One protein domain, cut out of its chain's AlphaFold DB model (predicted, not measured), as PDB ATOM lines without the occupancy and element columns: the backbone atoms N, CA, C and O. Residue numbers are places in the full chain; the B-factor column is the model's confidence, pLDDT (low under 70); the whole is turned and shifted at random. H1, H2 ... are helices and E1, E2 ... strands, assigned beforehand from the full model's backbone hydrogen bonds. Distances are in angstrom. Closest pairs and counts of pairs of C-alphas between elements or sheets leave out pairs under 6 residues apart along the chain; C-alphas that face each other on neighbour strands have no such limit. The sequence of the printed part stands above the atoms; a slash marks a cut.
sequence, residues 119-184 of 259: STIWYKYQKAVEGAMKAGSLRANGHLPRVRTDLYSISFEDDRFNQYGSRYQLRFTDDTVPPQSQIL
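Overview. This is residues 119 to 184 of the 259 residues of a protein of Physcomitrium patens (UniProt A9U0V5). A small twisted sheet of four short strands, E1 to E4, forms a wall, and one helix, H1, packs across one face of it over E1 and E2, leaving E4 uncovered. The sheet is a meander, each strand the antiparallel neighbour of the one before, in the order E1, E2, E3, E4; with H1 on one face it makes two layers. The printed part has 66 residues, with one named helix followed along the chain by four named strands, a mixed class. It is compact, with a radius of gyration of the C-alphas of 12.0 A and spans of 34 by 29 by 22 A.

Along the chain. Look first for the sheet: E1 is residues 146 to 148, E2 residues 152 to 156, 13.6 A long, E3 residues 167 to 172, 16.7 A, and E4 residues 180 to 183, ending at C-alpha 183 at (230.134, 218.437, 163.673). Then find C-alpha 119 at (220.476, 219.799, 171.264); from there H1, residues 119 to 134, runs 22.7 A to C-alpha 134 at (214.531, 198.161, 174.578).

Arrangement. Inner strands E2 and E3 form an antiparallel hairpin, with N 153 and O 171 2.8 A apart, within hydrogen-bond range. In the hairpin of E1 and E2, N 147 and O 154 are 3.0 A apart; in that of E3 and E4, N 180 and O 170 are 2.8 A apart. Edge strands E1 and E4 are apart. H1 is on the sheet at a height of 7.7 A, across the strands, at 75 degrees to E1 on the local plane. Its closest C-alphas to E1 are those of Tyr 125 and Val 147, 5.7 A. In H1 every O i to N i+4 pair is within hydrogen-bond range.

Size, cuts and confidence. The C-alphas farthest apart, those of Lys 134 and Thr 176, are 34.1 A apart. The printed part has no cut. H1 to E1 is a long link of 11 residues. No printed residue is under 70 in pLDDT.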
ATOM      1  N   SER A 119     221.371 220.262 170.198       96.12
ATOM      2  CA  SER A 119     220.476 219.799 171.264       96.12
ATOM      3  C   SER A 119     219.386 218.886 170.698       96.12
ATOM      4  O   SER A 119     219.192 217.770 171.183       96.12
ATOM      5  N   THR A 120     218.723 219.310 169.622       96.25
ATOM      6  CA  THR A 120     217.672 218.544 168.943       96.25
ATOM      7  C   THR A 120     218.232 217.291 168.277       96.25
ATOM      8  O   THR A 120     217.668 216.199 168.412       96.25
ATOM      9  N   ILE A 121     219.359 217.423 167.577       97.31
ATOM     10  CA  ILE A 121     220.044 216.308 166.919       97.31
ATOM     11  C   ILE A 121     220.465 215.251 167.951       97.31
ATOM     12  O   ILE A 121     220.170 214.063 167.777       97.31
ATOM     13  N   TRP A 122     221.089 215.674 169.054       97.06
ATOM     14  CA  TRP A 122     221.525 214.767 170.112       97.06
ATOM     15  C   TRP A 122     220.351 214.126 170.855       97.06
ATOM     16  O   TRP A 122     220.359 212.919 171.098       97.06
ATOM     17  N   TYR A 123     219.287 214.880 171.137       96.12
ATOM     18  CA  TYR A 123     218.066 214.341 171.739       96.12
ATOM     19  C   TYR A 123     217.438 213.233 170.879       96.12
ATOM     20  O   TYR A 123     217.103 212.153 171.379       96.12
ATOM     21  N   LYS A 124     217.327 213.450 169.559       95.69
ATOM     22  CA  LYS A 124     216.833 212.428 168.620       95.69
ATOM     23  C   LYS A 124     217.718 211.179 168.636       95.69
ATOM     24  O   LYS A 124     217.195 210.064 168.599       95.69
ATOM     25  N   TYR A 125     219.038 211.348 168.724       96.44
ATOM     26  CA  TYR A 125     219.972 210.230 168.856       96.44
ATOM     27  C   TYR A 125     219.763 209.449 170.156       96.44
ATOM     28  O   TYR A 125     219.610 208.229 170.109       96.44
ATOM     29  N   GLN A 126     219.650 210.129 171.299       95.44
ATOM     30  CA  GLN A 126     219.377 209.488 172.589       95.44
ATOM     31  C   GLN A 126     218.072 208.680 172.561       95.44
ATOM     32  O   GLN A 126     218.029 207.558 173.064       95.44
ATOM     33  N   LYS A 127     217.026 209.177 171.887       95.25
ATOM     34  CA  LYS A 127     215.780 208.420 171.684       95.25
ATOM     35  C   LYS A 127     215.969 207.169 170.827       95.25
ATOM     36  O   LYS A 127     215.396 206.124 171.140       95.25
ATOM     37  N   ALA A 128     216.792 207.239 169.780       94.56
ATOM     38  CA  ALA A 128     217.147 206.063 168.987       94.56
ATOM     39  C   ALA A 128     217.931 205.030 169.819       94.56
ATOM     40  O   ALA A 128     217.672 203.830 169.709       94.56
ATOM     41  N   VAL A 129     218.834 205.491 170.691       94.00
ATOM     42  CA  VAL A 129     219.580 204.648 171.637       94.00
ATOM     43  C   VAL A 129     218.639 203.961 172.629       94.00
ATOM     44  O   VAL A 129     218.691 202.738 172.758       94.00
ATOM     45  N   GLU A 130     217.728 204.699 173.271       93.50
ATOM     46  CA  GLU A 130     216.712 204.137 174.177       93.50
ATOM     47  C   GLU A 130     215.858 203.060 173.484       93.50
ATOM     48  O   GLU A 130     215.589 202.000 174.057       93.50
ATOM     49  N   GLY A 131     215.436 203.315 172.240       92.81
ATOM     50  CA  GLY A 131     214.681 202.356 171.434       92.81
ATOM     51  C   GLY A 131     215.479 201.085 171.134       92.81
ATOM     52  O   GLY A 131     214.970 199.977 171.316       92.81
ATOM     53  N   ALA A 132     216.748 201.229 170.746       91.44
ATOM     54  CA  ALA A 132     217.644 200.104 170.487       91.44
ATOM     55  C   ALA A 132     217.940 199.289 171.759       91.44
ATOM     56  O   ALA A 132     217.983 198.061 171.700       91.44
ATOM     57  N   MET A 133     218.079 199.938 172.922       90.50
ATOM     58  CA  MET A 133     218.219 199.245 174.211       90.50
ATOM     59  C   MET A 133     216.999 198.370 174.513       90.50
ATOM     60  O   MET A 133     217.156 197.193 174.830       90.50
ATOM     61  N   LYS A 134     215.783 198.912 174.357       92.06
ATOM     62  CA  LYS A 134     214.531 198.161 174.578       92.06
ATOM     63  C   LYS A 134     214.374 196.979 173.620       92.06
ATOM     64  O   LYS A 134     213.807 195.961 174.000       92.06
ATOM     65  N   ALA A 135     214.889 197.106 172.399       89.81
ATOM     66  CA  ALA A 135     214.874 196.053 171.389       89.81
ATOM     67  C   ALA A 135     216.047 195.055 171.505       89.81
ATOM     68  O   ALA A 135     216.149 194.150 170.680       89.81
ATOM     69  N   GLY A 136     216.949 195.215 172.482       86.56
ATOM     70  CA  GLY A 136     218.135 194.363 172.630       86.56
ATOM     71  C   GLY A 136     219.154 194.504 171.489       86.56
ATOM     72  O   GLY A 136     219.948 193.597 171.259       86.56
ATOM     73  N   SER A 137     219.136 195.624 170.758       84.50
ATOM     74  CA  SER A 137     219.881 195.840 169.509       84.50
ATOM     75  C   SER A 137     220.828 197.047 169.556       84.50
ATOM     76  O   SER A 137     221.180 197.602 168.515       84.50
ATOM     77  N   LEU A 138     221.285 197.429 170.756       79.69
ATOM     78  CA  LEU A 138     222.134 198.607 171.006       79.69
ATOM     79  C   LEU A 138     223.354 198.705 170.074       79.69
ATOM     80  O   LEU A 138     223.750 199.805 169.703       79.69
ATOM     81  N   ARG A 139     223.934 197.561 169.688       78.00
ATOM     82  CA  ARG A 139     225.003 197.463 168.683       78.00
ATOM     83  C   ARG A 139     224.701 196.376 167.655       78.00
ATOM     84  O   ARG A 139     225.402 195.368 167.572       78.00
ATOM     85  N   ALA A 140     223.636 196.563 166.878       71.88
ATOM     86  CA  ALA A 140     223.329 195.685 165.752       71.88
ATOM     87  C   ALA A 140     224.487 195.697 164.736       71.88
ATOM     88  O   ALA A 140     224.809 196.732 164.154       71.88
ATOM     89  N   ASN A 141     225.129 194.541 164.539       74.25
ATOM     90  CA  ASN A 141     226.272 194.361 163.636       74.25
ATOM     91  C   ASN A 141     227.443 195.332 163.897       74.25
ATOM     92  O   ASN A 141     228.127 195.744 162.967       74.25
ATOM     93  N   GLY A 142     227.667 195.724 165.159       77.50
ATOM     94  CA  GLY A 142     228.764 196.624 165.537       77.50
ATOM     95  C   GLY A 142     228.525 198.109 165.236       77.50
ATOM     96  O   GLY A 142     229.396 198.924 165.534       77.50
ATOM     97  N   HIS A 143     227.356 198.480 164.706       83.75
ATOM     98  CA  HIS A 143     227.003 199.868 164.414       83.75
ATOM     99  C   HIS A 143     226.222 200.519 165.559       83.75
ATOM    100  O   HIS A 143     225.424 199.864 166.234       83.75
ATOM    101  N   LEU A 144     226.429 201.825 165.749       91.75
ATOM    102  CA  LEU A 144     225.637 202.634 166.673       91.75
ATOM    103  C   LEU A 144     224.185 202.783 166.176       91.75
ATOM    104  O   LEU A 144     223.932 202.717 164.966       91.75
ATOM    105  N   PRO A 145     223.222 203.027 167.086       93.56
ATOM    106  CA  PRO A 145     221.855 203.369 166.712       93.56
ATOM    107  C   PRO A 145     221.818 204.586 165.783       93.56
ATOM    108  O   PRO A 145     222.655 205.483 165.864       93.56
ATOM    109  N   ARG A 146     220.833 204.623 164.883       93.31
ATOM    110  CA  ARG A 146     220.687 205.699 163.896       93.31
ATOM    111  C   ARG A 146     219.335 206.368 164.055       93.31
ATOM    112  O   ARG A 146     218.326 205.670 164.150       93.31
ATOM    113  N   VAL A 147     219.298 207.695 163.986       94.50
ATOM    114  CA  VAL A 147     218.033 208.419 163.814       94.50
ATOM    115  C   VAL A 147     217.524 208.129 162.406       94.50
ATOM    116  O   VAL A 147     218.285 208.236 161.443       94.50
ATOM    117  N   ARG A 148     216.261 207.728 162.266       91.69
ATOM    118  CA  ARG A 148     215.628 207.472 160.966       91.69
ATOM    119  C   ARG A 148     214.272 208.158 160.918       91.69
ATOM    120  O   ARG A 148     213.471 207.993 161.832       91.69
ATOM    121  N   THR A 149     214.053 208.908 159.850       89.50
ATOM    122  CA  THR A 149     212.784 209.544 159.490       89.50
ATOM    123  C   THR A 149     212.517 209.279 158.008       89.50
ATOM    124  O   THR A 149     213.392 208.757 157.314       89.50
ATOM    125  N   ASP A 150     211.353 209.686 157.512       87.38
ATOM    126  CA  ASP A 150     211.013 209.562 156.087       87.38
ATOM    127  C   ASP A 150     211.832 210.506 155.181       87.38
ATOM    128  O   ASP A 150     211.837 210.354 153.961       87.38
ATOM    129  N   LEU A 151     212.547 211.476 155.763       86.69
ATOM    130  CA  LEU A 151     213.272 212.528 155.034       86.69
ATOM    131  C   LEU A 151     214.781 212.433 155.153       86.69
ATOM    132  O   LEU A 151     215.514 212.883 154.278       86.69
ATOM    133  N   TYR A 152     215.251 211.924 156.284       91.50
ATOM    134  CA  TYR A 152     216.667 211.867 156.581       91.50
ATOM    135  C   TYR A 152     216.998 210.782 157.599       91.50
ATOM    136  O   TYR A 152     216.160 210.305 158.374       91.50
ATOM    137  N   SER A 153     218.282 210.451 157.650       94.12
ATOM    138  CA  SER A 153     218.884 209.674 158.719       94.12
ATOM    139  C   SER A 153     220.148 210.342 159.249       94.12
ATOM    140  O   SER A 153     220.867 210.993 158.494       94.12
ATOM    141  N   ILE A 154     220.404 210.170 160.548       96.25
ATOM    142  CA  ILE A 154     221.585 210.711 161.233       96.25
ATOM    143  C   ILE A 154     222.322 209.573 161.923       96.25
ATOM    144  O   ILE A 154     221.745 208.911 162.793       96.25
ATOM    145  N   SER A 155     223.579 209.356 161.545       95.75
ATOM    146  CA  SER A 155     224.492 208.391 162.173       95.75
ATOM    147  C   SER A 155     225.683 209.087 162.809       95.75
ATOM    148  O   SER A 155     226.299 209.933 162.169       95.75
ATOM    149  N   PHE A 156     226.030 208.682 164.025       96.25
ATOM    150  CA  PHE A 156     227.166 209.215 164.774       96.25
ATOM    151  C   PHE A 156     228.399 208.325 164.652       96.25
ATOM    152  O   PHE A 156     228.275 207.114 164.458       96.25
ATOM    153  N   GLU A 157     229.573 208.938 164.790       94.38
ATOM    154  CA  GLU A 157     230.854 208.224 164.862       94.38
ATOM    155  C   GLU A 157     231.155 207.689 166.276       94.38
ATOM    156  O   GLU A 157     231.777 206.637 166.410       94.38
ATOM    157  N   ASP A 158     230.680 208.374 167.323       91.56
ATOM    158  CA  ASP A 158     230.872 208.034 168.744       91.56
ATOM    159  C   ASP A 158     229.523 208.126 169.492       91.56
ATOM    160  O   ASP A 158     228.598 208.806 169.042       91.56
ATOM    161  N   ASP A 159     229.384 207.422 170.616       90.31
ATOM    162  CA  ASP A 159     228.180 207.432 171.459       90.31
ATOM    163  C   ASP A 159     228.200 208.534 172.536       90.31
ATOM    164  O   ASP A 159     227.279 208.634 173.354       90.31
ATOM    165  N   ARG A 160     229.210 209.412 172.501       92.88
ATOM    166  CA  ARG A 160     229.377 210.555 173.402       92.88
ATOM    167  C   ARG A 160     229.368 211.877 172.648       92.88
ATOM    168  O   ARG A 160     230.024 212.040 171.621       92.88
ATOM    169  N   PHE A 161     228.711 212.866 173.244       95.69
ATOM    170  CA  PHE A 161     228.823 214.258 172.833       95.69
ATOM    171  C   PHE A 161     230.014 214.904 173.558       95.69
ATOM    172  O   PHE A 161     229.908 215.353 174.697       95.69
ATOM    173  N   ASN A 162     231.163 214.930 172.886       96.50
ATOM    174  CA  ASN A 162     232.338 215.695 173.298       96.50
ATOM    175  C   ASN A 162     232.190 217.174 172.906       96.50
ATOM    176  O   ASN A 162     231.596 217.489 171.874       96.50
ATOM    177  N   GLN A 163     232.792 218.073 173.688       96.56
ATOM    178  CA  GLN A 163     232.712 219.525 173.460       96.56
ATOM    179  C   GLN A 163     233.197 219.958 172.067       96.56
ATOM    180  O   GLN A 163     232.676 220.925 171.524       96.56
ATOM    181  N   TYR A 164     234.161 219.232 171.496       98.25
ATOM    182  CA  TYR A 164     234.722 219.471 170.167       98.25
ATOM    183  C   TYR A 164     234.858 218.139 169.419       98.25
ATOM    184  O   TYR A 164     235.038 217.086 170.035       98.25
ATOM    185  N   GLY A 165     234.778 218.184 168.091       97.88
ATOM    186  CA  GLY A 165     235.042 217.044 167.210       97.88
ATOM    187  C   GLY A 165     233.964 215.955 167.187       97.88
ATOM    188  O   GLY A 165     234.195 214.898 166.603       97.88
ATOM    189  N   SER A 166     232.793 216.186 167.789       97.88
ATOM    190  CA  SER A 166     231.677 215.229 167.782       97.88
ATOM    191  C   SER A 166     231.013 215.175 166.409       97.88
ATOM    192  O   SER A 166     230.179 216.019 166.088       97.88
ATOM    193  N   ARG A 167     231.398 214.196 165.586       97.81
ATOM    194  CA  ARG A 167     230.955 214.073 164.192       97.81
ATOM    195  C   ARG A 167     229.708 213.216 164.021       97.81
ATOM    196  O   ARG A 167     229.526 212.188 164.680       97.81
ATOM    197  N   TYR A 168     228.889 213.618 163.058       97.50
ATOM    198  CA  TYR A 168     227.771 212.838 162.552       97.50
ATOM    199  C   TYR A 168     227.646 212.985 161.036       97.50
ATOM    200  O   TYR A 168     228.098 213.955 160.433       97.50
ATOM    201  N   GLN A 169     226.994 212.007 160.420       96.94
ATOM    202  CA  GLN A 169     226.610 212.044 159.018       96.94
ATOM    203  C   GLN A 169     225.098 212.242 158.911       96.94
ATOM    204  O   GLN A 169     224.329 211.408 159.400       96.94
ATOM    205  N   LEU A 170     224.686 213.320 158.244       95.31
ATOM    206  CA  LEU A 170     223.311 213.571 157.821       95.31
ATOM    207  C   LEU A 170     223.132 213.059 156.389       95.31
ATOM    208  O   LEU A 170     223.885 213.417 155.486       95.31
ATOM    209  N   ARG A 171     222.132 212.209 156.172       94.31
ATOM    210  CA  ARG A 171     221.784 211.696 154.843       94.31
ATOM    211  C   ARG A 171     220.311 211.934 154.577       94.31
ATOM    212  O   ARG A 171     219.491 211.414 155.332       94.31
ATOM    213  N   PHE A 172     220.001 212.658 153.510       90.56
ATOM    214  CA  PHE A 172     218.637 212.816 153.015       90.56
ATOM    215  C   PHE A 172     218.155 211.532 152.337       90.56
ATOM    216  O   PHE A 172     218.960 210.737 151.862       90.56
ATOM    217  N   THR A 173     216.845 211.296 152.336       87.38
ATOM    218  CA  THR A 173     216.245 210.193 151.570       87.38
ATOM    219  C   THR A 173     216.233 210.471 150.070       87.38
ATOM    220  O   THR A 173     216.128 209.534 149.284       87.38
ATOM    221  N   ASP A 174     216.385 211.736 149.678       83.81
ATOM    222  CA  ASP A 174     216.727 212.127 148.317       83.81
ATOM    223  C   ASP A 174     218.207 211.816 148.034       83.81
ATOM    224  O   ASP A 174     219.111 212.523 148.489       83.81
ATOM    225  N   ASP A 175     218.443 210.750 147.268       78.62
ATOM    226  CA  ASP A 175     219.778 210.273 146.895       78.62
ATOM    227  C   ASP A 175     220.538 211.231 145.952       78.62
ATOM    228  O   ASP A 175     221.713 210.996 145.656       78.62
ATOM    229  N   THR A 176     219.914 212.318 145.475       86.56
ATOM    230  CA  THR A 176     220.619 213.358 144.704       86.56
ATOM    231  C   THR A 176     221.537 214.214 145.576       86.56
ATOM    232  O   THR A 176     222.501 214.793 145.067       86.56
ATOM    233  N   VAL A 177     221.285 214.265 146.890       85.31
ATOM    234  CA  VAL A 177     222.115 215.002 147.845       85.31
ATOM    235  C   VAL A 177     223.107 214.039 148.503       85.31
ATOM    236  O   VAL A 177     222.698 213.106 149.200       85.31
ATOM    237  N   PRO A 178     224.428 214.244 148.336       90.25
ATOM    238  CA  PRO A 178     225.416 213.372 148.954       90.25
ATOM    239  C   PRO A 178     225.347 213.456 150.490       90.25
ATOM    240  O   PRO A 178     224.995 214.506 151.037       90.25
ATOM    241  N   PRO A 179     225.720 212.382 151.216       92.38
ATOM    242  CA  PRO A 179     225.773 212.414 152.672       92.38
ATOM    243  C   PRO A 179     226.685 213.535 153.181       92.38
ATOM    244  O   PRO A 179     227.834 213.656 152.758       92.38
ATOM    245  N   GLN A 180     226.185 214.319 154.129       93.38
ATOM    246  CA  GLN A 180     226.879 215.470 154.692       93.38
ATOM    247  C   GLN A 180     227.552 215.075 156.006       93.38
ATOM    248  O   GLN A 180     226.880 214.632 156.938       93.38
ATOM    249  N   SER A 181     228.875 215.223 156.079       95.88
ATOM    250  CA  SER A 181     229.622 215.095 157.333       95.88
ATOM    251  C   SER A 181     229.588 216.430 158.066       95.88
ATOM    252  O   SER A 181     229.948 217.452 157.489       95.88
ATOM    253  N   GLN A 182     229.112 216.425 159.306       96.50
ATOM    254  CA  GLN A 182     228.930 217.618 160.127       96.50
ATOM    255  C   GLN A 182     229.453 217.368 161.545       96.50
ATOM    256  O   GLN A 182     229.710 216.229 161.950       96.50
ATOM    257  N   ILE A 183     229.635 218.449 162.297       98.12
ATOM    258  CA  ILE A 183     230.134 218.437 163.673       98.12
ATOM    259  C   ILE A 183     229.046 219.028 164.568       98.12
ATOM    260  O   ILE A 183     228.374 219.977 164.177       98.12
ATOM    261  N   LEU A 184     228.838 218.464 165.755       98.31
ATOM    262  CA  LEU A 184     227.974 219.085 166.751       98.31
ATOM    263  C   LEU A 184     228.632 220.341 167.328       98.31
ATOM    264  O   LEU A 184     229.809 220.344 167.689       98.31
TER     265      LEU A 184